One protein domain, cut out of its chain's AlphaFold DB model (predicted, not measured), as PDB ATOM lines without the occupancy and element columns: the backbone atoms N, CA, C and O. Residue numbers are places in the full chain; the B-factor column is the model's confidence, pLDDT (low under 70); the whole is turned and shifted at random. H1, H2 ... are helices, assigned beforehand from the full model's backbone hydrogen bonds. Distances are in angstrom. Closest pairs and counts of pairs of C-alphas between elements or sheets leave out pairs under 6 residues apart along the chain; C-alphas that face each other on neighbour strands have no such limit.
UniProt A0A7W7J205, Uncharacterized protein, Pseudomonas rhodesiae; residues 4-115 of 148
ATOM      1  N   THR A   4     -14.090  12.997 -47.271       92.00
ATOM      2  CA  THR A   4     -14.986  13.956 -47.930       92.00
ATOM      3  C   THR A   4     -14.700  15.403 -47.526       92.00
ATOM      4  O   THR A   4     -14.606  16.275 -48.391       92.00
ATOM      5  N   SER A   5     -14.520  15.667 -46.229       91.88
ATOM      6  CA  SER A   5     -14.254  17.018 -45.717       91.88
ATOM      7  C   SER A   5     -12.887  17.517 -46.152       91.88
ATOM      8  O   SER A   5     -12.755  18.659 -46.590       91.88
ATOM      9  N   LEU A   6     -11.876  16.642 -46.103       91.88
ATOM     10  CA  LEU A   6     -10.552  16.962 -46.624       91.88
ATOM     11  C   LEU A   6     -10.637  17.317 -48.112       91.88
ATOM     12  O   LEU A   6     -10.109  18.343 -48.525       91.88
ATOM     13  N   ARG A   7     -11.360  16.529 -48.911       92.12
ATOM     14  CA  ARG A   7     -11.552  16.804 -50.339       92.12
ATOM     15  C   ARG A   7     -12.214  18.159 -50.590       92.12
ATOM     16  O   ARG A   7     -11.797  18.868 -51.499       92.12
ATOM     17  N   GLN A   8     -13.214  18.539 -49.794       92.88
ATOM     18  CA  GLN A   8     -13.858  19.854 -49.905       92.88
ATOM     19  C   GLN A   8     -12.886  21.003 -49.609       92.88
ATOM     20  O   GLN A   8     -12.874  21.979 -50.358       92.88
ATOM     21  N   LEU A   9     -12.046  20.867 -48.578       92.38
ATOM     22  CA  LEU A   9     -11.014  21.855 -48.240       92.38
ATOM     23  C   LEU A   9      -9.904  21.920 -49.297       92.38
ATOM     24  O   LEU A   9      -9.418  23.002 -49.604       92.38
ATOM     25  N   LEU A  10      -9.537  20.788 -49.905       90.88
ATOM     26  CA  LEU A  10      -8.580  20.751 -51.016       90.88
ATOM     27  C   LEU A  10      -9.125  21.429 -52.281       90.88
ATOM     28  O   LEU A  10      -8.362  22.054 -53.011       90.88
ATOM     29  N   LEU A  11     -10.432  21.321 -52.544       91.88
ATOM     30  CA  LEU A  11     -11.096  22.021 -53.652       91.88
ATOM     31  C   LEU A  11     -11.308  23.516 -53.359       91.88
ATOM     32  O   LEU A  11     -11.384  24.319 -54.289       91.88
ATOM     33  N   ASN A  12     -11.395  23.889 -52.080       93.50
ATOM     34  CA  ASN A  12     -11.637  25.253 -51.613       93.50
ATOM     35  C   ASN A  12     -10.579  25.676 -50.577       93.50
ATOM     36  O   ASN A  12     -10.914  25.899 -49.413       93.50
ATOM     37  N   PRO A  13      -9.303  25.824 -50.976       93.56
ATOM     38  CA  PRO A  13      -8.210  26.109 -50.039       93.56
ATOM     39  C   PRO A  13      -8.393  27.430 -49.275       93.56
ATOM     40  O   PRO A  13      -8.000  27.528 -48.116       93.56
ATOM     41  N   HIS A  14      -9.069  28.413 -49.877       94.19
ATOM     42  CA  HIS A  14      -9.431  29.684 -49.239       94.19
ATOM     43  C   HIS A  14     -10.351  29.542 -48.010       94.19
ATOM     44  O   HIS A  14     -10.431  30.465 -47.209       94.19
ATOM     45  N   TRP A  15     -11.045  28.406 -47.827       95.19
ATOM     46  CA  TRP A  15     -11.805  28.122 -46.596       95.19
ATOM     47  C   TRP A  15     -10.895  27.730 -45.433       95.19
ATOM     48  O   TRP A  15     -11.313  27.776 -44.280       95.19
ATOM     49  N   LEU A  16      -9.661  27.320 -45.720       94.81
ATOM     50  CA  LEU A  16      -8.675  26.991 -44.705       94.81
ATOM     51  C   LEU A  16      -7.902  28.246 -44.292       94.81
ATOM     52  O   LEU A  16      -7.867  28.581 -43.113       94.81
ATOM     53  N   ASP A  17      -7.335  28.948 -45.270       94.31
ATOM     54  CA  ASP A  17      -6.557  30.169 -45.075       94.31
ATOM     55  C   ASP A  17      -6.980  31.209 -46.115       94.31
ATOM     56  O   ASP A  17      -6.883  30.964 -47.320       94.31
ATOM     57  N   ARG A  18      -7.424  32.384 -45.658       91.88
ATOM     58  CA  ARG A  18      -7.852  33.484 -46.538       91.88
ATOM     59  C   ARG A  18      -6.758  34.000 -47.477       91.88
ATOM     60  O   ARG A  18      -7.079  34.684 -48.446       91.88
ATOM     61  N   ALA A  19      -5.483  33.738 -47.179       90.50
ATOM     62  CA  ALA A  19      -4.366  34.111 -48.042       90.50
ATOM     63  C   ALA A  19      -4.276  33.230 -49.301       90.50
ATOM     64  O   ALA A  19      -3.626  33.611 -50.275       90.50
ATOM     65  N   LEU A  20      -4.926  32.062 -49.298       90.56
ATOM     66  CA  LEU A  20      -4.966  31.158 -50.440       90.56
ATOM     67  C   LEU A  20      -6.058  31.586 -51.417       90.56
ATOM     68  O   LEU A  20      -7.190  31.879 -51.031       90.56
ATOM     69  N   ALA A  21      -5.733  31.588 -52.708       86.06
ATOM     70  CA  ALA A  21      -6.706  31.922 -53.735       86.06
ATOM     71  C   ALA A  21      -7.676  30.751 -53.995       86.06
ATOM     72  O   ALA A  21      -7.327  29.582 -53.811       86.06
ATOM     73  N   PRO A  22      -8.910  31.028 -54.453       84.19
ATOM     74  CA  PRO A  22      -9.816  29.979 -54.902       84.19
ATOM     75  C   PRO A  22      -9.187  29.132 -56.018       84.19
ATOM     76  O   PRO A  22      -8.487  29.653 -56.884       84.19
ATOM     77  N   SER A  23      -9.460  27.824 -56.010       79.31
ATOM     78  CA  SER A  23      -9.025  26.877 -57.051       79.31
ATOM     79  C   SER A  23      -7.507  26.711 -57.235       79.31
ATOM     80  O   SER A  23      -7.082  26.118 -58.227       79.31
ATOM     81  N   THR A  24      -6.675  27.172 -56.295       85.88
ATOM     82  CA  THR A  24      -5.247  26.824 -56.278       85.88
ATOM     83  C   THR A  24      -5.026  25.433 -55.694       85.88
ATOM     84  O   THR A  24      -5.856  24.905 -54.956       85.88
ATOM     85  N   LEU A  25      -3.872  24.831 -55.984       85.62
ATOM     86  CA  LEU A  25      -3.441  23.646 -55.250       85.62
ATOM     87  C   LEU A  25      -3.099  24.048 -53.811       85.62
ATOM     88  O   LEU A  25      -2.387  25.028 -53.595       85.62
ATOM     89  N   LEU A  26      -3.609  23.294 -52.837       86.81
ATOM     90  CA  LEU A  26      -3.213  23.458 -51.443       86.81
ATOM     91  C   LEU A  26      -1.784  22.931 -51.272       86.81
ATOM     92  O   LEU A  26      -1.553  21.723 -51.325       86.81
ATOM     93  N   GLU A  27      -0.829  23.831 -51.060       87.62
ATOM     94  CA  GLU A  27       0.524  23.446 -50.672       87.62
ATOM     95  C   GLU A  27       0.531  23.006 -49.205       87.62
ATOM     96  O   GLU A  27       0.081  23.739 -48.328       87.62
ATOM     97  N   LEU A  28       1.045  21.806 -48.927       88.38
ATOM     98  CA  LEU A  28       1.153  21.304 -47.561       88.38
ATOM     99  C   LEU A  28       2.398  21.878 -46.884       88.38
ATOM    100  O   LEU A  28       3.514  21.409 -47.091       88.38
ATOM    101  N   ASN A  29       2.178  22.860 -46.021       91.56
ATOM    102  CA  ASN A  29       3.176  23.408 -45.113       91.56
ATOM    103  C   ASN A  29       2.679  23.341 -43.656       91.56
ATOM    104  O   ASN A  29       1.569  22.884 -43.367       91.56
ATOM    105  N   LEU A  30       3.508  23.782 -42.707       94.12
ATOM    106  CA  LEU A  30       3.147  23.751 -41.286       94.12
ATOM    107  C   LEU A  30       1.898  24.589 -40.972       94.12
ATOM    108  O   LEU A  30       1.100  24.175 -40.136       94.12
ATOM    109  N   GLY A  31       1.697  25.719 -41.657       93.81
ATOM    110  CA  GLY A  31       0.520  26.572 -41.487       93.81
ATOM    111  C   GLY A  31      -0.764  25.875 -41.931       93.81
ATOM    112  O   GLY A  31      -1.729  25.803 -41.171       93.81
ATOM    113  N   THR A  32      -0.762  25.259 -43.113       92.75
ATOM    114  CA  THR A  32      -1.929  24.515 -43.608       92.75
ATOM    115  C   THR A  32      -2.214  23.272 -42.767       92.75
ATOM    116  O   THR A  32      -3.369  22.984 -42.465       92.75
ATOM    117  N   LEU A  33      -1.176  22.547 -42.330       94.38
ATOM    118  CA  LEU A  33      -1.341  21.387 -41.448       94.38
ATOM    119  C   LEU A  33      -1.913  21.793 -40.086       94.38
ATOM    120  O   LEU A  33      -2.812  21.125 -39.573       94.38
ATOM    121  N   TYR A  34      -1.437  22.911 -39.535       95.69
ATOM    122  CA  TYR A  34      -1.984  23.500 -38.321       95.69
ATOM    123  C   TYR A  34      -3.472  23.825 -38.493       95.69
ATOM    124  O   TYR A  34      -4.287  23.380 -37.688       95.69
ATOM    125  N   LEU A  35      -3.865  24.514 -39.566       96.50
ATOM    126  CA  LEU A  35      -5.266  24.878 -39.792       96.50
ATOM    127  C   LEU A  35      -6.170  23.656 -40.009       96.50
ATOM    128  O   LEU A  35      -7.290  23.634 -39.503       96.50
ATOM    129  N   LEU A  36      -5.683  22.596 -40.667       95.38
ATOM    130  CA  LEU A  36      -6.413  21.325 -40.785       95.38
ATOM    131  C   LEU A  36      -6.618  20.658 -39.416       95.38
ATOM    132  O   LEU A  36      -7.698  20.138 -39.120       95.38
ATOM    133  N   GLN A  37      -5.599  20.695 -38.554       95.12
ATOM    134  CA  GLN A  37      -5.722  20.225 -37.178       95.12
ATOM    135  C   GLN A  37      -6.738  21.069 -36.399       95.12
ATOM    136  O   GLN A  37      -7.558  20.510 -35.668       95.12
ATOM    137  N   ARG A  38      -6.720  22.397 -36.564       95.38
ATOM    138  CA  ARG A  38      -7.663  23.313 -35.905       95.38
ATOM    139  C   ARG A  38      -9.093  23.119 -36.380       95.38
ATOM    140  O   ARG A  38      -9.985  23.119 -35.541       95.38
ATOM    141  N   PHE A  39      -9.305  22.859 -37.666       95.69
ATOM    142  CA  PHE A  39     -10.610  22.491 -38.208       95.69
ATOM    143  C   PHE A  39     -11.183  21.268 -37.483       95.69
ATOM    144  O   PHE A  39     -12.287  21.318 -36.943       95.69
ATOM    145  N   LYS A  40     -10.395  20.188 -37.372       94.31
ATOM    146  CA  LYS A  40     -10.817  18.996 -36.622       94.31
ATOM    147  C   LYS A  40     -11.082  19.313 -35.147       94.31
ATOM    148  O   LYS A  40     -12.110  18.906 -34.618       94.31
ATOM    149  N   ALA A  41     -10.156  20.010 -34.490       93.69
ATOM    150  CA  ALA A  41     -10.276  20.338 -33.073       93.69
ATOM    151  C   ALA A  41     -11.506  21.212 -32.787       93.69
ATOM    152  O   ALA A  41     -12.122  21.064 -31.736       93.69
ATOM    153  N   CYS A  42     -11.880  22.091 -33.719       92.94
ATOM    154  CA  CYS A  42     -13.080  22.911 -33.632       92.94
ATOM    155  C   CYS A  42     -14.343  22.048 -33.601       92.94
ATOM    156  O   CYS A  42     -15.134  22.150 -32.666       92.94
ATOM    157  N   CYS A  43     -14.489  21.135 -34.560       93.31
ATOM    158  CA  CYS A  43     -15.589  20.171 -34.557       93.31
ATOM    159  C   CYS A  43     -15.668  19.394 -33.235       93.31
ATOM    160  O   CYS A  43     -16.727  19.329 -32.617       93.31
ATOM    161  N   ASP A  44     -14.531  18.876 -32.764       93.06
ATOM    162  CA  ASP A  44     -14.472  18.082 -31.536       93.06
ATOM    163  C   ASP A  44     -14.824  18.918 -30.278       93.06
ATOM    164  O   ASP A  44     -15.467  18.411 -29.364       93.06
ATOM    165  N   THR A  45     -14.431  20.199 -30.226       90.75
ATOM    166  CA  THR A  45     -14.619  21.073 -29.047       90.75
ATOM    167  C   THR A  45     -16.058  21.564 -28.902       90.75
ATOM    168  O   THR A  45     -16.586  21.587 -27.793       90.75
ATOM    169  N   TRP A  46     -16.692  21.962 -30.008       88.12
ATOM    170  CA  TRP A  46     -18.047  22.532 -30.006       88.12
ATOM    171  C   TRP A  46     -19.125  21.534 -30.445       88.12
ATOM    172  O   TRP A  46     -20.269  21.918 -30.661       88.12
ATOM    173  N   GLY A  47     -18.772  20.250 -30.581       89.00
ATOM    174  CA  GLY A  47     -19.708  19.192 -30.969       89.00
ATOM    175  C   GLY A  47     -20.280  19.355 -32.380       89.00
ATOM    176  O   GLY A  47     -21.332  18.794 -32.673       89.00
ATOM    177  N   LEU A  48     -19.607  20.122 -33.243       91.50
ATOM    178  CA  LEU A  48     -20.034  20.365 -34.617       91.50
ATOM    179  C   LEU A  48     -19.622  19.195 -35.505       91.50
ATOM    180  O   LEU A  48     -18.507  18.674 -35.414       91.50
ATOM    181  N   THR A  49     -20.482  18.831 -36.444       93.25
ATOM    182  CA  THR A  49     -20.079  17.967 -37.550       93.25
ATOM    183  C   THR A  49     -19.158  18.732 -38.508       93.25
ATOM    184  O   THR A  49     -19.206  19.959 -38.625       93.25
ATOM    185  N   GLN A  50     -18.288  18.008 -39.218       93.38
ATOM    186  CA  GLN A  50     -17.425  18.630 -40.233       93.38
ATOM    187  C   GLN A  50     -18.265  19.227 -41.373       93.38
ATOM    188  O   GLN A  50     -17.909  20.279 -41.900       93.38
ATOM    189  N   ASP A  51     -19.404  18.609 -41.695       93.25
ATOM    190  CA  ASP A  51     -20.325  19.086 -42.725       93.25
ATOM    191  C   ASP A  51     -21.001  20.405 -42.323       93.25
ATOM    192  O   ASP A  51     -21.064  21.317 -43.141       93.25
ATOM    193  N   GLU A  52     -21.416  20.576 -41.062       93.25
ATOM    194  CA  GLU A  52     -21.972  21.850 -40.574       93.25
ATOM    195  C   GLU A  52     -20.975  23.008 -40.695       93.25
ATOM    196  O   GLU A  52     -21.348  24.114 -41.104       93.25
ATOM    197  N   LEU A  53     -19.704  22.760 -40.364       94.81
ATOM    198  CA  LEU A  53     -18.652  23.771 -40.466       94.81
ATOM    199  C   LEU A  53     -18.305  24.086 -41.931       94.81
ATOM    200  O   LEU A  53     -18.120  25.249 -42.292       94.81
ATOM    201  N   LEU A  54     -18.283  23.082 -42.808       94.81
ATOM    202  CA  LEU A  54     -18.102  23.297 -44.248       94.81
ATOM    203  C   LEU A  54     -19.286  24.035 -44.873       94.81
ATOM    204  O   LEU A  54     -19.088  24.927 -45.696       94.81
ATOM    205  N   ASP A  55     -20.513  23.714 -44.473       93.38
ATOM    206  CA  ASP A  55     -21.723  24.401 -44.924       93.38
ATOM    207  C   ASP A  55     -21.768  25.848 -44.432       93.38
ATOM    208  O   ASP A  55     -22.288  26.732 -45.121       93.38
ATOM    209  N   PHE A  56     -21.219  26.120 -43.247       94.06
ATOM    210  CA  PHE A  56     -20.985  27.479 -42.775       94.06
ATOM    211  C   PHE A  56     -20.022  28.231 -43.698       94.06
ATOM    212  O   PHE A  56     -20.398  29.282 -44.218       94.06
ATOM    213  N   PHE A  57     -18.838  27.678 -43.990       94.44
ATOM    214  CA  PHE A  57     -17.889  28.331 -44.899       94.44
ATOM    215  C   PHE A  57     -18.462  28.501 -46.307       94.44
ATOM    216  O   PHE A  57     -18.310  29.566 -46.905       94.44
ATOM    217  N   ARG A  58     -19.204  27.515 -46.822       93.19
ATOM    218  CA  ARG A  58     -19.888  27.618 -48.117       93.19
ATOM    219  C   ARG A  58     -20.859  28.799 -48.154       93.19
ATOM    220  O   ARG A  58     -20.861  29.551 -49.124       93.19
ATOM    221  N   ARG A  59     -21.669  28.984 -47.105       92.31
ATOM    222  CA  ARG A  59     -22.620  30.105 -46.999       92.31
ATOM    223  C   ARG A  59     -21.912  31.445 -46.821       92.31
ATOM    224  O   ARG A  59     -22.297  32.408 -47.477       92.31
ATOM    225  N   ALA A  60     -20.863  31.501 -46.004       92.44
ATOM    226  CA  ALA A  60     -20.083  32.717 -45.774       92.44
ATOM    227  C   ALA A  60     -19.321  33.194 -47.026       92.44
ATOM    228  O   ALA A  60     -19.108  34.395 -47.202       92.44
ATOM    229  N   ASN A  61     -18.934  32.270 -47.910       91.62
ATOM    230  CA  ASN A  61     -18.262  32.566 -49.180       91.62
ATOM    231  C   ASN A  61     -19.224  32.667 -50.383       91.62
ATOM    232  O   ASN A  61     -18.781  32.943 -51.495       91.62
ATOM    233  N   GLY A  62     -20.527  32.443 -50.191       86.81
ATOM    234  CA  GLY A  62     -21.523  32.422 -51.265       86.81
ATOM    235  C   GLY A  62     -21.965  33.803 -51.770       86.81
ATOM    236  O   GLY A  62     -21.743  34.842 -51.145       86.81
ATOM    237  N   ASN A  63     -22.667  33.813 -52.905       74.06
ATOM    238  CA  ASN A  63     -23.309  35.021 -53.428       74.06
ATOM    239  C   ASN A  63     -24.461  35.446 -52.502       74.06
ATOM    240  O   ASN A  63     -25.329  34.635 -52.187       74.06
ATOM    241  N   GLY A  64     -24.469  36.708 -52.061       69.81
ATOM    242  CA  GLY A  64     -25.427  37.197 -51.057       69.81
ATOM    243  C   GLY A  64     -25.072  36.819 -49.613       69.81
ATOM    244  O   GLY A  64     -25.935  36.872 -48.741       69.81
ATOM    245  N   ALA A  65     -23.820  36.427 -49.356       75.19
ATOM    246  CA  ALA A  65     -23.353  36.032 -48.034       75.19
ATOM    247  C   ALA A  65     -23.592  37.117 -46.968       75.19
ATOM    248  O   ALA A  65     -23.144  38.259 -47.098       75.19
ATOM    249  N   GLN A  66     -24.274  36.718 -45.896       68.69
ATOM    250  CA  GLN A  66     -24.554  37.536 -44.718       68.69
ATOM    251  C   GLN A  66     -23.583  37.189 -43.579       68.69
ATOM    252  O   GLN A  66     -23.026  36.086 -43.572       68.69
ATOM    253  N   PRO A  67     -23.371  38.096 -42.609       74.50
ATOM    254  CA  PRO A  67     -22.666  37.761 -41.379       74.50
ATOM    255  C   PRO A  67     -23.427  36.647 -40.654       74.50
ATOM    256  O   PRO A  67     -24.596  36.806 -40.309       74.50
ATOM    257  N   LEU A  68     -22.774  35.507 -40.438       81.00
ATOM    258  CA  LEU A  68     -23.354  34.361 -39.731       81.00
ATOM    259  C   LEU A  68     -23.064  34.433 -38.223       81.00
ATOM    260  O   LEU A  68     -22.884  33.411 -37.560       81.00
ATOM    261  N   ASP A  69     -23.024  35.652 -37.687       82.12
ATOM    262  CA  ASP A  69     -22.603  35.940 -36.315       82.12
ATOM    263  C   ASP A  69     -23.572  35.340 -35.296       82.12
ATOM    264  O   ASP A  69     -23.133  34.801 -34.290       82.12
ATOM    265  N   THR A  70     -24.872  35.311 -35.593       87.62
ATOM    266  CA  THR A  70     -25.872  34.630 -34.759       87.62
ATOM    267  C   THR A  70     -25.629  33.117 -34.697       87.62
ATOM    268  O   THR A  70     -25.740  32.511 -33.633       87.62
ATOM    269  N   GLN A  71     -25.243  32.486 -35.815       90.31
ATOM    270  CA  GLN A  71     -24.926  31.053 -35.831       90.31
ATOM    271  C   GLN A  71     -23.639  30.768 -35.042       90.31
ATOM    272  O   GLN A  71     -23.599  29.827 -34.252       90.31
ATOM    273  N   LEU A  72     -22.606  31.599 -35.214       90.94
ATOM    274  CA  LEU A  72     -21.363  31.503 -34.446       90.94
ATOM    275  C   LEU A  72     -21.592  31.747 -32.951       90.94
ATOM    276  O   LEU A  72     -21.117  30.974 -32.130       90.94
ATOM    277  N   SER A  73     -22.345  32.783 -32.592       91.62
ATOM    278  CA  SER A  73     -22.735  33.088 -31.214       91.62
ATOM    279  C   SER A  73     -23.422  31.890 -30.564       91.62
ATOM    280  O   SER A  73     -23.045  31.498 -29.458       91.62
ATOM    281  N   HIS A  74     -24.348  31.246 -31.281       91.19
ATOM    282  CA  HIS A  74     -25.018  30.040 -30.811       91.19
ATOM    283  C   HIS A  74     -24.044  28.877 -30.576       91.19
ATOM    284  O   HIS A  74     -24.088  28.255 -29.517       91.19
ATOM    285  N   TRP A  75     -23.138  28.603 -31.519       91.44
ATOM    286  CA  TRP A  75     -22.134  27.540 -31.375       91.44
ATOM    287  C   TRP A  75     -21.167  27.779 -30.219       91.44
ATOM    288  O   TRP A  75     -20.801  26.847 -29.506       91.44
ATOM    289  N   LEU A  76     -20.738  29.027 -30.041       89.38
ATOM    290  CA  LEU A  76     -19.743  29.395 -29.041       89.38
ATOM    291  C   LEU A  76     -20.359  29.660 -27.664       89.38
ATOM    292  O   LEU A  76     -19.619  29.772 -26.690       89.38
ATOM    293  N   GLY A  77     -21.690  29.773 -27.575       90.31
ATOM    294  CA  GLY A  77     -22.375  30.247 -26.372       90.31
ATOM    295  C   GLY A  77     -21.944  31.664 -25.986       90.31
ATOM    296  O   GLY A  77     -21.873  31.984 -24.801       90.31
ATOM    297  N   TRP A  78     -21.600  32.493 -26.975       91.44
ATOM    298  CA  TRP A  78     -20.940  33.783 -26.771       91.44
ATOM    299  C   TRP A  78     -21.805  34.955 -27.235       91.44
ATOM    300  O   TRP A  78     -22.657  34.780 -28.097       91.44
ATOM    301  N   SER A  79     -21.606  36.155 -26.683       91.69
ATOM    302  CA  SER A  79     -22.424  37.324 -27.033       91.69
ATOM    303  C   SER A  79     -22.222  37.743 -28.491       91.69
ATOM    304  O   SER A  79     -21.087  37.919 -28.934       91.69
ATOM    305  N   GLU A  80     -23.317  38.002 -29.213       91.25
ATOM    306  CA  GLU A  80     -23.266  38.568 -30.567       91.25
ATOM    307  C   GLU A  80     -22.561  39.930 -30.603       91.25
ATOM    308  O   GLU A  80     -21.885  40.235 -31.580       91.25
ATOM    309  N   THR A  81     -22.668  40.741 -29.542       90.81
ATOM    310  CA  THR A  81     -22.005  42.056 -29.478       90.81
ATOM    311  C   THR A  81     -20.488  41.934 -29.367       90.81
ATOM    312  O   THR A  81     -19.755  42.659 -30.032       90.81
ATOM    313  N   GLU A  82     -20.020  40.994 -28.549       91.56
ATOM    314  CA  GLU A  82     -18.596  40.691 -28.369       91.56
ATOM    315  C   GLU A  82     -18.015  40.094 -29.651       91.56
ATOM    316  O   GLU A  82     -16.960  40.510 -30.124       91.56
ATOM    317  N   LEU A  83     -18.757  39.171 -30.267       92.69
ATOM    318  CA  LEU A  83     -18.374  38.578 -31.535       92.69
ATOM    319  C   LEU A  83     -18.312  39.628 -32.654       92.69
ATOM    320  O   LEU A  83     -17.358  39.617 -33.428       92.69
ATOM    321  N   ARG A  84     -19.277  40.559 -32.706       92.19
ATOM    322  CA  ARG A  84     -19.305  41.664 -33.677       92.19
ATOM    323  C   ARG A  84     -18.057  42.536 -33.581       92.19
ATOM    324  O   ARG A  84     -17.458  42.838 -34.606       92.19
ATOM    325  N   ALA A  85     -17.617  42.866 -32.364       92.25
ATOM    326  CA  ALA A  85     -16.397  43.646 -32.158       92.25
ATOM    327  C   ALA A  85     -15.160  42.982 -32.791       92.25
ATOM    328  O   ALA A  85     -14.250  43.676 -33.234       92.25
ATOM    329  N   LEU A  86     -15.129  41.646 -32.871       93.56
ATOM    330  CA  LEU A  86     -14.063  40.904 -33.541       93.56
ATOM    331  C   LEU A  86     -14.300  40.760 -35.045       93.56
ATOM    332  O   LEU A  86     -13.363  40.949 -35.822       93.56
ATOM    333  N   THR A  87     -15.516  40.426 -35.479       92.56
ATOM    334  CA  THR A  87     -15.804  40.228 -36.906       92.56
ATOM    335  C   THR A  87     -15.673  41.520 -37.703       92.56
ATOM    336  O   THR A  87     -15.195  41.461 -38.835       92.56
ATOM    337  N   ASP A  88     -15.951  42.676 -37.097       92.44
ATOM    338  CA  ASP A  88     -15.745  44.000 -37.696       92.44
ATOM    339  C   ASP A  88     -14.260  44.310 -37.977       92.44
ATOM    340  O   ASP A  88     -13.952  45.139 -38.834       92.44
ATOM    341  N   THR A  89     -13.319  43.618 -37.322       91.81
ATOM    342  CA  THR A  89     -11.878  43.740 -37.626       91.81
ATOM    343  C   THR A  89     -11.450  42.922 -38.851       91.81
ATOM    344  O   THR A  89     -10.348  43.100 -39.378       91.81
ATOM    345  N   LEU A  90     -12.298  41.997 -39.315       92.06
ATOM    346  CA  LEU A  90     -12.000  41.157 -40.468       92.06
ATOM    347  C   LEU A  90     -12.214  41.947 -41.770       92.06
ATOM    348  O   LEU A  90     -13.168  42.715 -41.867       92.06
ATOM    349  N   PRO A  91     -11.422  41.700 -42.833       87.88
ATOM    350  CA  PRO A  91     -11.516  42.461 -44.086       87.88
ATOM    351  C   PRO A  91     -12.904  42.473 -44.740       87.88
ATOM    352  O   PRO A  91     -13.245  43.400 -45.467       87.88
ATOM    353  N   THR A  92     -13.693  41.422 -44.516       88.00
ATOM    354  CA  THR A  92     -15.038  41.244 -45.079       88.00
ATOM    355  C   THR A  92     -16.150  41.443 -44.045       88.00
ATOM    356  O   THR A  92     -17.317  41.262 -44.389       88.00
ATOM    357  N   GLY A  93     -15.816  41.765 -42.787       89.75
ATOM    358  CA  GLY A  93     -16.780  41.850 -41.684       89.75
ATOM    359  C   GLY A  93     -17.406  40.504 -41.285       89.75
ATOM    360  O   GLY A  93     -18.441  40.471 -40.628       89.75
ATOM    361  N   ARG A  94     -16.853  39.379 -41.759       90.38
ATOM    362  CA  ARG A  94     -17.420  38.034 -41.578       90.38
ATOM    363  C   ARG A  94     -16.342  36.957 -41.600       90.38
ATOM    364  O   ARG A  94     -15.283  37.128 -42.201       90.38
ATOM    365  N   VAL A  95     -16.654  35.815 -40.997       94.25
ATOM    366  CA  VAL A  95     -15.769  34.645 -40.957       94.25
ATOM    367  C   VAL A  95     -15.978  33.787 -42.201       94.25
ATOM    368  O   VAL A  95     -16.993  33.111 -42.337       94.25
ATOM    369  N   THR A  96     -15.011  33.808 -43.109       94.75
ATOM    370  CA  THR A  96     -15.006  33.041 -44.365       94.75
ATOM    371  C   THR A  96     -14.037  31.867 -44.358       94.75
ATOM    372  O   THR A  96     -14.131  31.015 -45.238       94.75
ATOM    373  N   ALA A  97     -13.109  31.820 -43.404       95.69
ATOM    374  CA  ALA A  97     -12.021  30.851 -43.402       95.69
ATOM    375  C   ALA A  97     -11.637  30.389 -41.988       95.69
ATOM    376  O   ALA A  97     -11.974  31.030 -40.987       95.69
ATOM    377  N   MET A  98     -10.934  29.258 -41.911       96.31
ATOM    378  CA  MET A  98     -10.525  28.631 -40.655       96.31
ATOM    379  C   MET A  98      -9.472  29.450 -39.902       96.31
ATOM    380  O   MET A  98      -9.497  29.451 -38.678       96.31
ATOM    381  N   ASP A  99      -8.581  30.169 -40.586       96.06
ATOM    382  CA  ASP A  99      -7.623  31.085 -39.949       96.06
ATOM    383  C   ASP A  99      -8.333  32.213 -39.177       96.06
ATOM    384  O   ASP A  99      -7.991  32.508 -38.031       96.06
ATOM    385  N   GLN A 100      -9.380  32.790 -39.771       96.06
ATOM    386  CA  GLN A 100     -10.209  33.814 -39.136       96.06
ATOM    387  C   GLN A 100     -11.014  33.239 -37.970       96.06
ATOM    388  O   GLN A 100     -11.076  33.851 -36.904       96.06
ATOM    389  N   LEU A 101     -11.615  32.058 -38.157       95.81
ATOM    390  CA  LEU A 101     -12.337  31.379 -37.085       95.81
ATOM    391  C   LEU A 101     -11.392  31.056 -35.922       95.81
ATOM    392  O   LEU A 101     -11.716  31.350 -34.778       95.81
ATOM    393  N   ASP A 102     -10.202  30.516 -36.197       95.44
ATOM    394  CA  ASP A 102      -9.196  30.217 -35.176       95.44
ATOM    395  C   ASP A 102      -8.794  31.458 -34.378       95.44
ATOM    396  O   ASP A 102      -8.688  31.396 -33.152       95.44
ATOM    397  N   TRP A 103      -8.610  32.592 -35.054       94.75
ATOM    398  CA  TRP A 103      -8.328  33.863 -34.397       94.75
ATOM    399  C   TRP A 103      -9.458  34.276 -33.439       94.75
ATOM    400  O   TRP A 103      -9.184  34.530 -32.265       94.75
ATOM    401  N   ILE A 104     -10.723  34.229 -33.876       94.56
ATOM    402  CA  ILE A 104     -11.884  34.513 -33.013       94.56
ATOM    403  C   ILE A 104     -11.929  33.568 -31.811       94.56
ATOM    404  O   ILE A 104     -12.153  34.002 -30.683       94.56
ATOM    405  N   LEU A 105     -11.682  32.275 -32.025       93.25
ATOM    406  CA  LEU A 105     -11.677  31.275 -30.958       93.25
ATOM    407  C   LEU A 105     -10.578  31.542 -29.920       93.25
ATOM    408  O   LEU A 105     -10.801  31.365 -28.721       93.25
ATOM    409  N   ARG A 106      -9.398  31.993 -30.357       93.44
ATOM    410  CA  ARG A 106      -8.311  32.413 -29.460       93.44
ATOM    411  C   ARG A 106      -8.686  33.669 -28.676       93.44
ATOM    412  O   ARG A 106      -8.413  33.722 -27.480       93.44
ATOM    413  N   CYS A 107      -9.345  34.639 -29.311       94.44
ATOM    414  CA  CYS A 107      -9.878  35.815 -28.623       94.44
ATOM    415  C   CYS A 107     -10.929  35.421 -27.577       94.44
ATOM    416  O   CYS A 107     -10.832  35.863 -26.439       94.44
ATOM    417  N   HIS A 108     -11.854  34.516 -27.907       93.00
ATOM    418  CA  HIS A 108     -12.838  33.990 -26.959       93.00
ATOM    419  C   HIS A 108     -12.172  33.351 -25.730       93.00
ATOM    420  O   HIS A 108     -12.532  33.642 -24.590       93.00
ATOM    421  N   GLN A 109     -11.144  32.525 -25.947       92.31
ATOM    422  CA  GLN A 109     -10.363  31.925 -24.861       92.31
ATOM    423  C   GLN A 109      -9.629  32.979 -24.021       92.31
ATOM    424  O   GLN A 109      -9.589  32.869 -22.796       92.31
ATOM    425  N   ALA A 110      -9.074  34.012 -24.656       93.25
ATOM    426  CA  ALA A 110      -8.425  35.116 -23.961       93.25
ATOM    427  C   ALA A 110      -9.426  35.941 -23.131       93.25
ATOM    428  O   ALA A 110      -9.118  36.265 -21.982       93.25
ATOM    429  N   CYS A 111     -10.633  36.211 -23.647       93.06
ATOM    430  CA  CYS A 111     -11.711  36.855 -22.888       93.06
ATOM    431  C   CYS A 111     -12.070  36.015 -21.667       93.06
ATOM    432  O   CYS A 111     -12.110  36.529 -20.555       93.06
ATOM    433  N   ALA A 112     -12.249  34.702 -21.836       91.44
ATOM    434  CA  ALA A 112     -12.562  33.804 -20.727       91.44
ATOM    435  C   ALA A 112     -11.449  33.771 -19.660       91.44
ATOM    436  O   ALA A 112     -11.734  33.776 -18.461       91.44
ATOM    437  N   ALA A 113     -10.179  33.772 -20.076       92.12
ATOM    438  CA  ALA A 113      -9.035  33.723 -19.168       92.12
ATOM    439  C   ALA A 113      -8.797  35.043 -18.412       92.12
ATOM    440  O   ALA A 113      -8.386  35.030 -17.253       92.12
ATOM    441  N   THR A 114      -9.038  36.181 -19.065       91.06
ATOM    442  CA  THR A 114      -8.764  37.518 -18.508       91.06
ATOM    443  C   THR A 114      -9.990  38.192 -17.902       91.06
ATOM    444  O   THR A 114      -9.831  39.128 -17.122       91.06
ATOM    445  N   ARG A 115     -11.194  37.715 -18.247       91.00
ATOM    446  CA  ARG A 115     -12.505  38.344 -18.003       91.00
ATOM    447  C   ARG A 115     -12.673  39.718 -18.654       91.00
ATOM    448  O   ARG A 115     -13.608  40.442 -18.325       91.00
TER     449      ARG A 115
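What this domain is: This is residues 4 to 115 of the 148 residues of an uncharacterized protein of Pseudomonas rhodesiae (UniProt A0A7W7J205). Two long helices meet steeply, H6 beginning at the middle of H2; after H2 the chain turns into H3, which has H1 beside it, while H4 and H5 make a corner. The 112 printed residues hold six named helices, H1 to H6 in order, and no named strand: all helix. It is compact, with radius of gyration of the C-alphas 13.5 A, spanning 40 by 30 by 23 A.

Where its parts are: Find C-alpha 30 at (3.147, 23.751, -41.286); H2 runs 24.0 A to residue 46. H6, residues 98 to 114, runs 23.9 A to (-8.764, 37.518, -18.508). H3 is residues 50 to 60, H1 4 to 11, H4 69 to 76, H5 80 to 87.

How they stand to each other: H2 and H6 touch at a steep tilt of 60 degrees, closest at C-alphas 35 and 98, 6.5 A. H1 touches H3, closest at C-alphas 5 and 50, 6.5 A. H4 touches H5, closest at C-alphas 73 and 80, 5.5 A. In all six helices every O i to N i+4 pair is within hydrogen-bond range.

The domain as a whole: The printed part has no cut; residues 12 to 29 are a long link. Residues 64 and 66 have pLDDT under 70.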